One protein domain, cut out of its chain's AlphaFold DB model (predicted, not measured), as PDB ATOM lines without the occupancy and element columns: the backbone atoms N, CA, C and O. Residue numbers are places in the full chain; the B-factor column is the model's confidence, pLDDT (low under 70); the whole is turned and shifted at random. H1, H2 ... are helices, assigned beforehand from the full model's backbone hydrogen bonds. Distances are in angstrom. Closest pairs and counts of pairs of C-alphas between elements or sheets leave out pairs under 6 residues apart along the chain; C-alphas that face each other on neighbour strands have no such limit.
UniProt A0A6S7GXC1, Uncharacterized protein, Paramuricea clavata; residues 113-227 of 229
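Overview. This is residues 113 to 227 of the 229 residues of an uncharacterized protein of Paramuricea clavata (UniProt A0A6S7GXC1). The domain is a wide open loop with a hollow middle: long H1 makes one side, H2 and H3 one end, free-standing H4 the opposite side, and H5 and H6 the other end, by H1's first residues. The 115 printed residues have six named helices, H1 to H6 in order, and no named strand: all helix. It is extended, radius of gyration of the C-alphas 20.6 A, spanning 57 by 39 by 20 A.

Along the chain. H1, residues 113 to 134, begins at C-alpha 113 (146.368, 167.896, 119.605) and is 29.6 A long. H2 is residues 152 to 157, H3 159 to 162, H4 173 to 183, H5 195 to 204. H6, residues 216 to 226, ends at C-alpha 226 (137.481, 161.912, 116.911).

Arrangement. H1 touches H6 with residues 113 to 117 alone, opposite ways at a shallow tilt of 14 degrees; the closest C-alphas, of Thr 114 and Tyr 220, are 7.5 A apart. H4 is apart from H1. Every O i to N i+4 pair is within hydrogen-bond range in H2, H4, H5 and H6, and 16 of 18 in H1; H3 is too short for one.

Size, cuts and confidence. The printed part has no cut. The links H1 to H2, H4 to H5 and H5 to H6 are long. The pLDDT is under 70 at 35 residues, among them 204 to 213.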
ATOM      1  N   ALA A 113     146.283 169.323 119.953       55.19
ATOM      2  CA  ALA A 113     146.368 167.896 119.605       55.19
ATOM      3  C   ALA A 113     147.743 167.464 119.063       55.19
ATOM      4  O   ALA A 113     148.194 166.348 119.325       55.19
ATOM      5  N   THR A 114     148.430 168.341 118.322       62.34
ATOM      6  CA  THR A 114     149.771 168.036 117.791       62.34
ATOM      7  C   THR A 114     150.801 167.963 118.920       62.34
ATOM      8  O   THR A 114     151.646 167.071 118.904       62.34
ATOM      9  N   SER A 115     150.703 168.846 119.921       64.31
ATOM     10  CA  SER A 115     151.595 168.859 121.089       64.31
ATOM     11  C   SER A 115     151.459 167.579 121.925       64.31
ATOM     12  O   SER A 115     152.478 166.980 122.270       64.31
ATOM     13  N   VAL A 116     150.232 167.063 122.135       65.25
ATOM     14  CA  VAL A 116     149.995 165.835 122.936       65.25
ATOM     15  C   VAL A 116     150.821 164.641 122.469       65.25
ATOM     16  O   VAL A 116     151.359 163.892 123.280       65.25
ATOM     17  N   TYR A 117     150.889 164.435 121.155       67.31
ATOM     18  CA  TYR A 117     151.543 163.267 120.575       67.31
ATOM     19  C   TYR A 117     152.981 163.558 120.193       67.31
ATOM     20  O   TYR A 117     153.873 162.748 120.455       67.31
ATOM     21  N   PHE A 118     153.216 164.701 119.556       71.88
ATOM     22  CA  PHE A 118     154.521 164.986 118.996       71.88
ATOM     23  C   PHE A 118     155.544 165.262 120.092       71.88
ATOM     24  O   PHE A 118     156.657 164.753 119.990       71.88
ATOM     25  N   ASP A 119     155.184 165.973 121.162       74.31
ATOM     26  CA  ASP A 119     156.162 166.366 122.180       74.31
ATOM     27  C   ASP A 119     156.704 165.165 122.972       74.31
ATOM     28  O   ASP A 119     157.930 165.050 123.087       74.31
ATOM     29  N   PRO A 120     155.885 164.203 123.451       75.38
ATOM     30  CA  PRO A 120     156.407 163.019 124.132       75.38
ATOM     31  C   PRO A 120     157.152 162.068 123.192       75.38
ATOM     32  O   PRO A 120     158.195 161.531 123.572       75.38
ATOM     33  N   ILE A 121     156.669 161.877 121.955       77.44
ATOM     34  CA  ILE A 121     157.344 161.022 120.963       77.44
ATOM     35  C   ILE A 121     158.692 161.635 120.583       77.44
ATOM     36  O   ILE A 121     159.713 160.946 120.635       77.44
ATOM     37  N   ALA A 122     158.729 162.929 120.259       80.38
ATOM     38  CA  ALA A 122     159.958 163.644 119.946       80.38
ATOM     39  C   ALA A 122     160.917 163.628 121.139       80.38
ATOM     40  O   ALA A 122     162.090 163.307 120.963       80.38
ATOM     41  N   SER A 123     160.430 163.877 122.357       81.31
ATOM     42  CA  SER A 123     161.246 163.816 123.577       81.31
ATOM     43  C   SER A 123     161.837 162.423 123.804       81.31
ATOM     44  O   SER A 123     163.038 162.302 124.053       81.31
ATOM     45  N   LYS A 124     161.045 161.356 123.641       83.31
ATOM     46  CA  LYS A 124     161.512 159.962 123.734       83.31
ATOM     47  C   LYS A 124     162.558 159.643 122.664       83.31
ATOM     48  O   LYS A 124     163.583 159.034 122.975       83.31
ATOM     49  N   GLN A 125     162.321 160.040 121.415       82.69
ATOM     50  CA  GLN A 125     163.246 159.809 120.301       82.69
ATOM     51  C   GLN A 125     164.560 160.571 120.502       82.69
ATOM     52  O   GLN A 125     165.636 159.995 120.346       82.69
ATOM     53  N   LEU A 126     164.486 161.839 120.917       87.94
ATOM     54  CA  LEU A 126     165.653 162.658 121.230       87.94
ATOM     55  C   LEU A 126     166.434 162.096 122.418       87.94
ATOM     56  O   LEU A 126     167.658 162.021 122.337       87.94
ATOM     57  N   GLY A 127     165.756 161.655 123.481       87.19
ATOM     58  CA  GLY A 127     166.382 160.994 124.629       87.19
ATOM     59  C   GLY A 127     167.077 159.691 124.234       87.19
ATOM     60  O   GLY A 127     168.260 159.511 124.509       87.19
ATOM     61  N   THR A 128     166.386 158.834 123.478       87.56
ATOM     62  CA  THR A 128     166.956 157.580 122.960       87.56
ATOM     63  C   THR A 128     168.189 157.865 122.109       87.56
ATOM     64  O   THR A 128     169.258 157.330 122.377       87.56
ATOM     65  N   PHE A 129     168.086 158.763 121.127       88.94
ATOM     66  CA  PHE A 129     169.215 159.145 120.282       88.94
ATOM     67  C   PHE A 129     170.379 159.712 121.098       88.94
ATOM     68  O   PHE A 129     171.534 159.340 120.862       88.94
ATOM     69  N   LYS A 130     170.083 160.598 122.057       87.81
ATOM     70  CA  LYS A 130     171.069 161.193 122.956       87.81
ATOM     71  C   LYS A 130     171.854 160.101 123.675       87.81
ATOM     72  O   LYS A 130     173.081 160.118 123.617       87.81
ATOM     73  N   ASP A 131     171.171 159.143 124.288       86.69
ATOM     74  CA  ASP A 131     171.799 158.160 125.171       86.69
ATOM     75  C   ASP A 131     172.414 156.975 124.419       86.69
ATOM     76  O   ASP A 131     173.445 156.452 124.842       86.69
ATOM     77  N   THR A 132     171.846 156.561 123.283       85.75
ATOM     78  CA  THR A 132     172.327 155.383 122.546       85.75
ATOM     79  C   THR A 132     173.308 155.713 121.431       85.75
ATOM     80  O   THR A 132     174.145 154.866 121.117       85.75
ATOM     81  N   ILE A 133     173.222 156.902 120.819       87.31
ATOM     82  CA  ILE A 133     174.049 157.294 119.665       87.31
ATOM     83  C   ILE A 133     174.942 158.489 119.998       87.31
ATOM     84  O   ILE A 133     176.161 158.407 119.862       87.31
ATOM     85  N   TRP A 134     174.366 159.618 120.410       84.62
ATOM     86  CA  TRP A 134     175.125 160.864 120.537       84.62
ATOM     87  C   TRP A 134     176.162 160.795 121.657       84.62
ATOM     88  O   TRP A 134     177.332 161.087 121.435       84.62
ATOM     89  N   ASN A 135     175.775 160.348 122.844       86.69
ATOM     90  CA  ASN A 135     176.660 160.324 124.004       86.69
ATOM     91  C   ASN A 135     177.644 159.152 124.007       86.69
ATOM     92  O   ASN A 135     178.577 159.151 124.806       86.69
ATOM     93  N   THR A 136     177.473 158.184 123.107       86.19
ATOM     94  CA  THR A 136     178.291 156.966 123.023       86.19
ATOM     95  C   THR A 136     179.185 156.936 121.787       86.19
ATOM     96  O   THR A 136     180.189 156.219 121.782       86.19
ATOM     97  N   HIS A 137     178.867 157.700 120.732       83.62
ATOM     98  CA  HIS A 137     179.699 157.702 119.535       83.62
ATOM     99  C   HIS A 137     181.086 158.270 119.826       83.62
ATOM    100  O   HIS A 137     181.290 159.120 120.688       83.62
ATOM    101  N   ARG A 138     182.066 157.814 119.049       85.31
ATOM    102  CA  ARG A 138     183.425 158.337 119.112       85.31
ATOM    103  C   ARG A 138     183.633 159.338 117.988       85.31
ATOM    104  O   ARG A 138     183.631 158.963 116.813       85.31
ATOM    105  N   ILE A 139     183.872 160.595 118.348       84.88
ATOM    106  CA  ILE A 139     184.267 161.634 117.400       84.88
ATOM    107  C   ILE A 139     185.589 161.204 116.766       84.88
ATOM    108  O   ILE A 139     186.584 160.940 117.450       84.88
ATOM    109  N   ARG A 140     185.602 161.104 115.436       81.56
ATOM    110  CA  ARG A 140     186.800 160.731 114.684       81.56
ATOM    111  C   ARG A 140     187.820 161.865 114.756       81.56
ATOM    112  O   ARG A 140     187.488 163.014 114.485       81.56
ATOM    113  N   HIS A 141     189.078 161.522 115.022       78.44
ATOM    114  CA  HIS A 141     190.175 162.474 114.889       78.44
ATOM    115  C   HIS A 141     190.299 162.943 113.437       78.44
ATOM    116  O   HIS A 141     190.537 162.138 112.528       78.44
ATOM    117  N   GLN A 142     190.171 164.246 113.220       73.19
ATOM    118  CA  GLN A 142     190.370 164.856 111.918       73.19
ATOM    119  C   GLN A 142     191.765 165.488 111.853       73.19
ATOM    120  O   GLN A 142     192.249 166.087 112.808       73.19
ATOM    121  N   LYS A 143     192.467 165.283 110.730       70.50
ATOM    122  CA  LYS A 143     193.797 165.874 110.534       70.50
ATOM    123  C   LYS A 143     193.673 167.399 110.530       70.50
ATOM    124  O   LYS A 143     192.713 167.930 109.974       70.50
ATOM    125  N   ASP A 144     194.634 168.067 111.161       67.38
ATOM    126  CA  ASP A 144     194.774 169.528 111.211       67.38
ATOM    127  C   ASP A 144     193.642 170.299 111.923       67.38
ATOM    128  O   ASP A 144     193.658 171.530 111.964       67.38
ATOM    129  N   THR A 145     192.679 169.607 112.542       68.06
ATOM    130  CA  THR A 145     191.696 170.235 113.435       68.06
ATOM    131  C   THR A 145     192.234 170.260 114.860       68.06
ATOM    132  O   THR A 145     192.655 169.228 115.370       68.06
ATOM    133  N   GLY A 146     192.178 171.415 115.528       68.94
ATOM    134  CA  GLY A 146     192.547 171.536 116.948       68.94
ATOM    135  C   GLY A 146     191.540 170.900 117.915       68.94
ATOM    136  O   GLY A 146     191.746 170.947 119.122       68.94
ATOM    137  N   LEU A 147     190.453 170.321 117.395       72.75
ATOM    138  CA  LEU A 147     189.420 169.650 118.176       72.75
ATOM    139  C   LEU A 147     189.910 168.280 118.647       72.75
ATOM    140  O   LEU A 147     190.390 167.460 117.860       72.75
ATOM    141  N   ARG A 148     189.764 168.036 119.949       75.56
ATOM    142  CA  ARG A 148     190.081 166.753 120.574       75.56
ATOM    143  C   ARG A 148     189.088 165.692 120.102       75.56
ATOM    144  O   ARG A 148     187.915 165.968 119.872       75.56
ATOM    145  N   SER A 149     189.579 164.468 119.941       82.06
ATOM    146  CA  SER A 149     188.746 163.311 119.599       82.06
ATOM    147  C   SER A 149     188.411 162.520 120.855       82.06
ATOM    148  O   SER A 149     189.231 162.447 121.766       82.06
ATOM    149  N   GLY A 150     187.235 161.906 120.901       85.75
ATOM    150  CA  GLY A 150     186.761 161.218 122.098       85.75
ATOM    151  C   GLY A 150     185.264 160.956 122.047       85.75
ATOM    152  O   GLY A 150     184.622 161.181 121.021       85.75
ATOM    153  N   VAL A 151     184.731 160.436 123.146       88.19
ATOM    154  CA  VAL A 151     183.293 160.213 123.319       88.19
ATOM    155  C   VAL A 151     182.697 161.481 123.936       88.19
ATOM    156  O   VAL A 151     183.204 161.892 124.978       88.19
ATOM    157  N   PRO A 152     181.663 162.113 123.346       87.62
ATOM    158  CA  PRO A 152     181.141 163.397 123.818       87.62
ATOM    159  C   PRO A 152     180.824 163.429 125.310       87.62
ATOM    160  O   PRO A 152     181.240 164.355 125.995       87.62
ATOM    161  N   ASN A 153     180.167 162.388 125.830       86.44
ATOM    162  CA  ASN A 153     179.816 162.317 127.248       86.44
ATOM    163  C   ASN A 153     181.049 162.256 128.162       86.44
ATOM    164  O   ASN A 153     181.061 162.838 129.242       86.44
ATOM    165  N   HIS A 154     182.106 161.580 127.707       90.00
ATOM    166  CA  HIS A 154     183.368 161.482 128.433       90.00
ATOM    167  C   HIS A 154     184.149 162.800 128.384       90.00
ATOM    168  O   HIS A 154     184.676 163.232 129.398       90.00
ATOM    169  N   ILE A 155     184.167 163.472 127.226       87.94
ATOM    170  CA  ILE A 155     184.765 164.808 127.071       87.94
ATOM    171  C   ILE A 155     184.061 165.822 127.978       87.94
ATOM    172  O   ILE A 155     184.724 166.654 128.583       87.94
ATOM    173  N   TYR A 156     182.731 165.747 128.068       85.00
ATOM    174  CA  TYR A 156     181.935 166.616 128.932       85.00
ATOM    175  C   TYR A 156     182.183 166.350 130.421       85.00
ATOM    176  O   TYR A 156     182.322 167.294 131.187       85.00
ATOM    177  N   SER A 157     182.252 165.079 130.826       88.25
ATOM    178  CA  SER A 157     182.398 164.704 132.242       88.25
ATOM    179  C   SER A 157     183.830 164.848 132.767       88.25
ATOM    180  O   SER A 157     184.014 165.060 133.960       88.25
ATOM    181  N   PHE A 158     184.831 164.701 131.893       89.44
ATOM    182  CA  PHE A 158     186.257 164.707 132.245       89.44
ATOM    183  C   PHE A 158     187.051 165.586 131.268       89.44
ATOM    184  O   PHE A 158     187.890 165.080 130.512       89.44
ATOM    185  N   PRO A 159     186.772 166.900 131.213       88.56
ATOM    186  CA  PRO A 159     187.438 167.800 130.278       88.56
ATOM    187  C   PRO A 159     188.964 167.805 130.466       88.56
ATOM    188  O   PRO A 159     189.703 167.888 129.478       88.56
ATOM    189  N   GLU A 160     189.456 167.615 131.693       88.88
ATOM    190  CA  GLU A 160     190.883 167.639 132.020       88.88
ATOM    191  C   GLU A 160     191.661 166.517 131.320       88.88
ATOM    192  O   GLU A 160     192.797 166.731 130.889       88.88
ATOM    193  N   GLU A 161     191.046 165.343 131.126       87.62
ATOM    194  CA  GLU A 161     191.662 164.218 130.404       87.62
ATOM    195  C   GLU A 161     191.897 164.518 128.913       87.62
ATOM    196  O   GLU A 161     192.681 163.838 128.245       87.62
ATOM    197  N   TYR A 162     191.249 165.559 128.385       84.88
ATOM    198  CA  TYR A 162     191.384 166.018 127.003       84.88
ATOM    199  C   TYR A 162     192.158 167.339 126.880       84.88
ATOM    200  O   TYR A 162     192.157 167.948 125.804       84.88
ATOM    201  N   ASP A 163     192.845 167.780 127.937       84.06
ATOM    202  CA  ASP A 163     193.445 169.119 128.044       84.06
ATOM    203  C   ASP A 163     192.419 170.250 127.805       84.06
ATOM    204  O   ASP A 163     192.749 171.279 127.202       84.06
ATOM    205  N   LEU A 164     191.162 170.028 128.194       84.00
ATOM    206  CA  LEU A 164     190.101 171.029 128.185       84.00
ATOM    207  C   LEU A 164     189.864 171.526 129.613       84.00
ATOM    208  O   LEU A 164     190.237 170.878 130.587       84.00
ATOM    209  N   GLU A 165     189.245 172.692 129.716       83.31
ATOM    210  CA  GLU A 165     188.809 173.277 130.981       83.31
ATOM    211  C   GLU A 165     187.280 173.270 130.997       83.31
ATOM    212  O   GLU A 165     186.650 173.464 129.949       83.31
ATOM    213  N   ASP A 166     186.684 173.025 132.164       83.06
ATOM    214  CA  ASP A 166     185.244 173.183 132.327       83.06
ATOM    215  C   ASP A 166     184.888 174.674 132.251       83.06
ATOM    216  O   ASP A 166     185.195 175.467 133.142       83.06
ATOM    217  N   CYS A 167     184.272 175.053 131.135       80.75
ATOM    218  CA  CYS A 167     183.767 176.400 130.888       80.75
ATOM    219  C   CYS A 167     182.262 176.509 131.183       80.75
ATOM    220  O   CYS A 167     181.628 177.484 130.764       80.75
ATOM    221  N   GLY A 168     181.668 175.497 131.825       77.31
ATOM    222  CA  GLY A 168     180.289 175.529 132.282       77.31
ATOM    223  C   GLY A 168     180.053 176.744 133.171       77.31
ATOM    224  O   GLY A 168     180.867 177.081 134.028       77.31
ATOM    225  N   TRP A 169     178.943 177.442 132.943       75.81
ATOM    226  CA  TRP A 169     178.524 178.502 133.850       75.81
ATOM    227  C   TRP A 169     177.916 177.813 135.070       75.81
ATOM    228  O   TRP A 169     176.910 177.118 134.899       75.81
ATOM    229  N   PRO A 170     178.503 177.946 136.272       77.44
ATOM    230  CA  PRO A 170     177.885 177.402 137.466       77.44
ATOM    231  C   PRO A 170     176.624 178.220 137.729       77.44
ATOM    232  O   PRO A 170     176.703 179.352 138.196       77.44
ATOM    233  N   VAL A 171     175.467 177.674 137.365       83.06
ATOM    234  CA  VAL A 171     174.190 178.316 137.663       83.06
ATOM    235  C   VAL A 171     173.868 178.009 139.117       83.06
ATOM    236  O   VAL A 171     173.690 176.845 139.482       83.06
ATOM    237  N   SER A 172     173.852 179.039 139.959       89.88
ATOM    238  CA  SER A 172     173.453 178.885 141.358       89.88
ATOM    239  C   SER A 172     171.950 178.627 141.472       89.88
ATOM    240  O   SER A 172     171.161 179.055 140.626       89.88
ATOM    241  N   GLU A 173     171.539 177.944 142.538       88.19
ATOM    242  CA  GLU A 173     170.119 177.687 142.811       88.19
ATOM    243  C   GLU A 173     169.332 179.003 142.951       88.19
ATOM    244  O   GLU A 173     168.261 179.146 142.369       88.19
ATOM    245  N   ASP A 174     169.937 180.023 143.568       90.06
ATOM    246  CA  ASP A 174     169.385 181.380 143.660       90.06
ATOM    247  C   ASP A 174     169.166 182.045 142.285       90.06
ATOM    248  O   ASP A 174     168.234 182.831 142.101       90.06
ATOM    249  N   GLU A 175     170.049 181.807 141.310       89.50
ATOM    250  CA  GLU A 175     169.898 182.331 139.944       89.50
ATOM    251  C   GLU A 175     168.804 181.593 139.179       89.50
ATOM    252  O   GLU A 175     168.038 182.237 138.456       89.50
ATOM    253  N   LEU A 176     168.697 180.274 139.370       89.25
ATOM    254  CA  LEU A 176     167.587 179.485 138.840       89.25
ATOM    255  C   LEU A 176     166.257 179.985 139.402       89.25
ATOM    256  O   LEU A 176     165.339 180.223 138.624       89.25
ATOM    257  N   GLU A 177     166.168 180.226 140.712       89.81
ATOM    258  CA  GLU A 177     164.955 180.733 141.359       89.81
ATOM    259  C   GLU A 177     164.585 182.138 140.855       89.81
ATOM    260  O   GLU A 177     163.433 182.406 140.509       89.81
ATOM    261  N   LYS A 178     165.563 183.044 140.725       90.19
ATOM    262  CA  LYS A 178     165.332 184.377 140.137       90.19
ATOM    263  C   LYS A 178     164.830 184.292 138.700       90.19
ATOM    264  O   LYS A 178     163.911 185.025 138.340       90.19
ATOM    265  N   MET A 179     165.429 183.427 137.881       88.25
ATOM    266  CA  MET A 179     165.034 183.268 136.483       88.25
ATOM    267  C   MET A 179     163.662 182.605 136.360       88.25
ATOM    268  O   MET A 179     162.857 183.008 135.520       88.25
ATOM    269  N   ALA A 180     163.369 181.632 137.217       87.50
ATOM    270  CA  ALA A 180     162.068 180.996 137.313       87.50
ATOM    271  C   ALA A 180     160.968 182.013 137.648       87.50
ATOM    272  O   ALA A 180     159.979 182.097 136.925       87.50
ATOM    273  N   ASN A 181     161.198 182.859 138.658       88.62
ATOM    274  CA  ASN A 181     160.287 183.942 139.036       88.62
ATOM    275  C   ASN A 181     160.150 185.015 137.941       88.62
ATOM    276  O   ASN A 181     159.068 185.550 137.734       88.62
ATOM    277  N   TYR A 182     161.234 185.346 137.228       90.06
ATOM    278  CA  TYR A 182     161.197 186.320 136.129       90.06
ATOM    279  C   TYR A 182     160.444 185.796 134.899       90.06
ATOM    280  O   TYR A 182     159.738 186.550 134.232       90.06
ATOM    281  N   SER A 183     160.634 184.518 134.569       87.44
ATOM    282  CA  SER A 183     160.021 183.879 133.401       87.44
ATOM    283  C   SER A 183     158.603 183.380 133.655       87.44
ATOM    284  O   SER A 183     157.920 183.048 132.689       87.44
ATOM    285  N   SER A 184     158.173 183.296 134.921       79.25
ATOM    286  CA  SER A 184     156.934 182.622 135.329       79.25
ATOM    287  C   SER A 184     156.839 181.179 134.810       79.25
ATOM    288  O   SER A 184     155.751 180.620 134.704       79.25
ATOM    289  N   VAL A 185     157.975 180.539 134.496       81.00
ATOM    290  CA  VAL A 185     158.009 179.167 133.951       81.00
ATOM    291  C   VAL A 185     157.543 178.120 134.965       81.00
ATOM    292  O   VAL A 185     157.206 177.008 134.589       81.00
ATOM    293  N   LEU A 186     157.523 178.466 136.254       78.94
ATOM    294  CA  LEU A 186     156.952 177.622 137.308       78.94
ATOM    295  C   LEU A 186     155.458 177.896 137.546       78.94
ATOM    296  O   LEU A 186     154.810 177.131 138.253       78.94
ATOM    297  N   ASP A 187     154.919 178.981 136.977       78.12
ATOM    298  CA  ASP A 187     153.500 179.333 137.084       78.12
ATOM    299  C   ASP A 187     152.662 178.627 136.005       78.12
ATOM    300  O   ASP A 187     151.458 178.428 136.187       78.12
ATOM    301  N   CYS A 188     153.274 178.229 134.880       66.94
ATOM    302  CA  CYS A 188     152.656 177.269 133.974       66.94
ATOM    303  C   CYS A 188     152.759 175.872 134.589       66.94
ATOM    304  O   CYS A 188     153.838 175.441 134.987       66.94
ATOM    305  N   GLY A 189     151.631 175.165 134.681       66.19
ATOM    306  CA  GLY A 189     151.662 173.764 135.083       66.19
ATOM    307  C   GLY A 189     152.514 172.948 134.112       66.19
ATOM    308  O   GLY A 189     152.583 173.275 132.929       66.19
ATOM    309  N   ASP A 190     153.096 171.848 134.596       63.62
ATOM    310  CA  ASP A 190     153.814 170.858 133.766       63.62
ATOM    311  C   ASP A 190     152.943 170.290 132.627       63.62
ATOM    312  O   ASP A 190     153.421 169.629 131.703       63.62
ATOM    313  N   ASP A 191     151.639 170.534 132.723       64.62
ATOM    314  CA  ASP A 191     150.621 170.123 131.794       64.62
ATOM    315  C   ASP A 191     150.240 171.268 130.849       64.62
ATOM    316  O   ASP A 191     149.432 172.138 131.176       64.62
ATOM    317  N   PHE A 192     150.827 171.246 129.654       67.75
ATOM    318  CA  PHE A 192     150.486 172.156 128.560       67.75
ATOM    319  C   PHE A 192     149.112 171.856 127.939       67.75
ATOM    320  O   PHE A 192     148.688 172.574 127.037       67.75
ATOM    321  N   LEU A 193     148.419 170.809 128.404       67.69
ATOM    322  CA  LEU A 193     147.128 170.375 127.891       67.69
ATOM    323  C   LEU A 193     146.023 170.669 128.896       67.69
ATOM    324  O   LEU A 193     146.152 170.461 130.102       67.69
ATOM    325  N   GLU A 194     144.873 171.101 128.389       71.81
ATOM    326  CA  GLU A 194     143.684 171.165 129.224       71.81
ATOM    327  C   GLU A 194     143.274 169.747 129.658       71.81
ATOM    328  O   GLU A 194     143.218 168.822 128.846       71.81
ATOM    329  N   ARG A 195     142.919 169.580 130.941       71.69
ATOM    330  CA  ARG A 195     142.469 168.295 131.519       71.69
ATOM    331  C   ARG A 195     141.465 167.510 130.659       71.69
ATOM    332  O   ARG A 195     141.684 166.317 130.498       71.69
ATOM    333  N   PRO A 196     140.399 168.108 130.079       72.06
ATOM    334  CA  PRO A 196     139.472 167.348 129.235       72.06
ATOM    335  C   PRO A 196     140.131 166.762 127.978       72.06
ATOM    336  O   PRO A 196     139.740 165.685 127.539       72.06
ATOM    337  N   ILE A 197     141.129 167.445 127.410       68.81
ATOM    338  CA  ILE A 197     141.884 166.964 126.247       68.81
ATOM    339  C   ILE A 197     142.817 165.836 126.688       68.81
ATOM    340  O   ILE A 197     142.848 164.782 126.057       68.81
ATOM    341  N   ARG A 198     143.516 166.019 127.815       72.62
ATOM    342  CA  ARG A 198     144.383 164.993 128.409       72.62
ATOM    343  C   ARG A 198     143.633 163.702 128.726       72.62
ATOM    344  O   ARG A 198     144.077 162.647 128.288       72.62
ATOM    345  N   ASP A 199     142.517 163.780 129.450       75.06
ATOM    346  CA  ASP A 199     141.739 162.606 129.874       75.06
ATOM    347  C   ASP A 199     141.266 161.788 128.664       75.06
ATOM    348  O   ASP A 199     141.266 160.554 128.673       75.06
ATOM    349  N   GLU A 200     140.884 162.478 127.591       69.56
ATOM    350  CA  GLU A 200     140.460 161.847 126.351       69.56
ATOM    351  C   GLU A 200     141.662 161.238 125.605       69.56
ATOM    352  O   GLU A 200     141.596 160.085 125.180       69.56
ATOM    353  N   CYS A 201     142.797 161.935 125.512       67.19
ATOM    354  CA  CYS A 201     144.023 161.389 124.924       67.19
ATOM    355  C   CYS A 201     144.557 160.161 125.687       67.19
ATOM    356  O   CYS A 201     144.912 159.166 125.053       67.19
ATOM    357  N   GLU A 202     144.555 160.185 127.022       73.06
ATOM    358  CA  GLU A 202     144.959 159.060 127.882       73.06
ATOM    359  C   GLU A 202     143.989 157.872 127.774       73.06
ATOM    360  O   GLU A 202     144.402 156.717 127.887       73.06
ATOM    361  N   ARG A 203     142.704 158.117 127.480       72.81
ATOM    362  CA  ARG A 203     141.727 157.051 127.213       72.81
ATOM    363  C   ARG A 203     142.061 156.255 125.953       72.81
ATOM    364  O   ARG A 203     141.882 155.037 125.937       72.81
ATOM    365  N   TRP A 204     142.508 156.934 124.899       65.38
ATOM    366  CA  TRP A 204     142.790 156.311 123.602       65.38
ATOM    367  C   TRP A 204     144.219 155.790 123.493       65.38
ATOM    368  O   TRP A 204     144.449 154.747 122.880       65.38
ATOM    369  N   VAL A 205     145.174 156.480 124.118       67.69
ATOM    370  CA  VAL A 205     146.577 156.077 124.188       67.69
ATOM    371  C   VAL A 205     147.004 156.055 125.657       67.69
ATOM    372  O   VAL A 205     147.587 157.018 126.153       67.69
ATOM    373  N   PRO A 206     146.752 154.931 126.356       66.81
ATOM    374  CA  PRO A 206     147.048 154.792 127.783       66.81
ATOM    375  C   PRO A 206     148.531 154.955 128.112       66.81
ATOM    376  O   PRO A 206     148.887 155.274 129.242       66.81
ATOM    377  N   ASN A 207     149.402 154.711 127.129       68.75
ATOM    378  CA  ASN A 207     150.831 154.913 127.267       68.75
ATOM    379  C   ASN A 207     151.420 155.525 125.994       68.75
ATOM    380  O   ASN A 207     151.802 154.823 125.057       68.75
ATOM    381  N   VAL A 208     151.532 156.854 125.970       65.31
ATOM    382  CA  VAL A 208     152.165 157.590 124.861       65.31
ATOM    383  C   VAL A 208     153.625 157.155 124.670       65.31
ATOM    384  O   VAL A 208     154.142 157.182 123.554       65.31
ATOM    385  N   ALA A 209     154.283 156.665 125.727       64.00
ATOM    386  CA  ALA A 209     155.637 156.138 125.628       64.00
ATOM    387  C   ALA A 209     155.723 154.819 124.843       64.00
ATOM    388  O   ALA A 209     156.823 154.467 124.427       64.00
ATOM    389  N   ASP A 210     154.619 154.113 124.591       69.12
ATOM    390  CA  ASP A 210     154.606 152.887 123.778       69.12
ATOM    391  C   ASP A 210     154.331 153.161 122.293       69.12
ATOM    392  O   ASP A 210     154.570 152.292 121.455       69.12
ATOM    393  N   VAL A 211     153.898 154.379 121.942       68.88
ATOM    394  CA  VAL A 211     153.672 154.778 120.548       68.88
ATOM    395  C   VAL A 211     155.011 154.823 119.809       68.88
ATOM    396  O   VAL A 211     155.964 155.496 120.225       68.88
ATOM    397  N   ASN A 212     155.106 154.070 118.712       68.56
ATOM    398  CA  ASN A 212     156.268 154.109 117.837       68.56
ATOM    399  C   ASN A 212     156.210 155.358 116.942       68.56
ATOM    400  O   ASN A 212     155.142 155.806 116.530       68.56
ATOM    401  N   SER A 213     157.380 155.897 116.599       69.06
ATOM    402  CA  SER A 213     157.509 157.010 115.658       69.06
ATOM    403  C   SER A 213     157.016 156.664 114.254       69.06
ATOM    404  O   SER A 213     156.833 157.585 113.470       69.06
ATOM    405  N   ASP A 214     156.839 155.389 113.908       72.50
ATOM    406  CA  ASP A 214     156.317 154.987 112.597       72.50
ATOM    407  C   ASP A 214     154.785 155.113 112.523       72.50
ATOM    408  O   ASP A 214     154.244 155.468 111.479       72.50
ATOM    409  N   ASP A 215     154.093 154.930 113.652       70.88
ATOM    410  CA  ASP A 215     152.626 154.856 113.724       70.88
ATOM    411  C   ASP A 215     151.973 156.213 114.056       70.88
ATOM    412  O   ASP A 215     150.752 156.333 114.168       70.88
ATOM    413  N   TRP A 216     152.779 157.271 114.220       69.69
ATOM    414  CA  TRP A 216     152.300 158.583 114.673       69.69
ATOM    415  C   TRP A 216     151.310 159.235 113.700       69.69
ATOM    416  O   TRP A 216     150.440 159.984 114.130       69.69
ATOM    417  N   THR A 217     151.438 158.966 112.395       69.12
ATOM    418  CA  THR A 217     150.555 159.546 111.369       69.12
ATOM    419  C   THR A 217     149.149 158.970 111.489       69.12
ATOM    420  O   THR A 217     148.181 159.726 111.462       69.12
ATOM    421  N   ASP A 218     149.038 157.657 111.691       70.25
ATOM    422  CA  ASP A 218     147.752 156.982 111.874       70.25
ATOM    423  C   ASP A 218     147.113 157.385 113.209       70.25
ATOM    424  O   ASP A 218     145.921 157.690 113.256       70.25
ATOM    425  N   ALA A 219     147.915 157.495 114.276       66.25
ATOM    426  CA  ALA A 219     147.459 158.002 115.571       66.25
ATOM    427  C   ALA A 219     146.971 159.464 115.494       66.25
ATOM    428  O   ALA A 219     145.940 159.806 116.069       66.25
ATOM    429  N   TYR A 220     147.669 160.320 114.743       70.81
ATOM    430  CA  TYR A 220     147.292 161.721 114.538       70.81
ATOM    431  C   TYR A 220     146.002 161.865 113.719       70.81
ATOM    432  O   TYR A 220     145.111 162.626 114.096       70.81
ATOM    433  N   LEU A 221     145.871 161.113 112.620       71.62
ATOM    434  CA  LEU A 221     144.657 161.110 111.796       71.62
ATOM    435  C   LEU A 221     143.444 160.595 112.578       71.62
ATOM    436  O   LEU A 221     142.359 161.160 112.454       71.62
ATOM    437  N   TYR A 222     143.636 159.580 113.423       67.19
ATOM    438  CA  TYR A 222     142.595 159.051 114.299       67.19
ATOM    439  C   TYR A 222     142.070 160.110 115.281       67.19
ATOM    440  O   TYR A 222     140.862 160.261 115.458       67.19
ATOM    441  N   VAL A 223     142.967 160.888 115.884       64.94
ATOM    442  CA  VAL A 223     142.617 161.951 116.837       64.94
ATOM    443  C   VAL A 223     141.917 163.113 116.136       64.94
ATOM    444  O   VAL A 223     140.895 163.573 116.627       64.94
ATOM    445  N   LEU A 224     142.387 163.534 114.961       69.44
ATOM    446  CA  LEU A 224     141.693 164.546 114.152       69.44
ATOM    447  C   LEU A 224     140.268 164.135 113.753       69.44
ATOM    448  O   LEU A 224     139.411 164.990 113.563       69.44
ATOM    449  N   GLU A 225     140.013 162.838 113.587       70.00
ATOM    450  CA  GLU A 225     138.676 162.332 113.263       70.00
ATOM    451  C   GLU A 225     137.739 162.340 114.484       70.00
ATOM    452  O   GLU A 225     136.543 162.597 114.345       70.00
ATOM    453  N   HIS A 226     138.272 162.074 115.682       64.56
ATOM    454  CA  HIS A 226     137.481 161.912 116.911       64.56
ATOM    455  C   HIS A 226     137.357 163.197 117.739       64.56
ATOM    456  O   HIS A 226     136.395 163.352 118.492       64.56
ATOM    457  N   PHE A 227     138.287 164.135 117.576       62.72
ATOM    458  CA  PHE A 227     138.226 165.468 118.153       62.72
ATOM    459  C   PHE A 227     137.838 166.448 117.048       62.72
ATOM    460  O   PHE A 227     138.566 166.620 116.080       62.72
TER     461      PHE A 227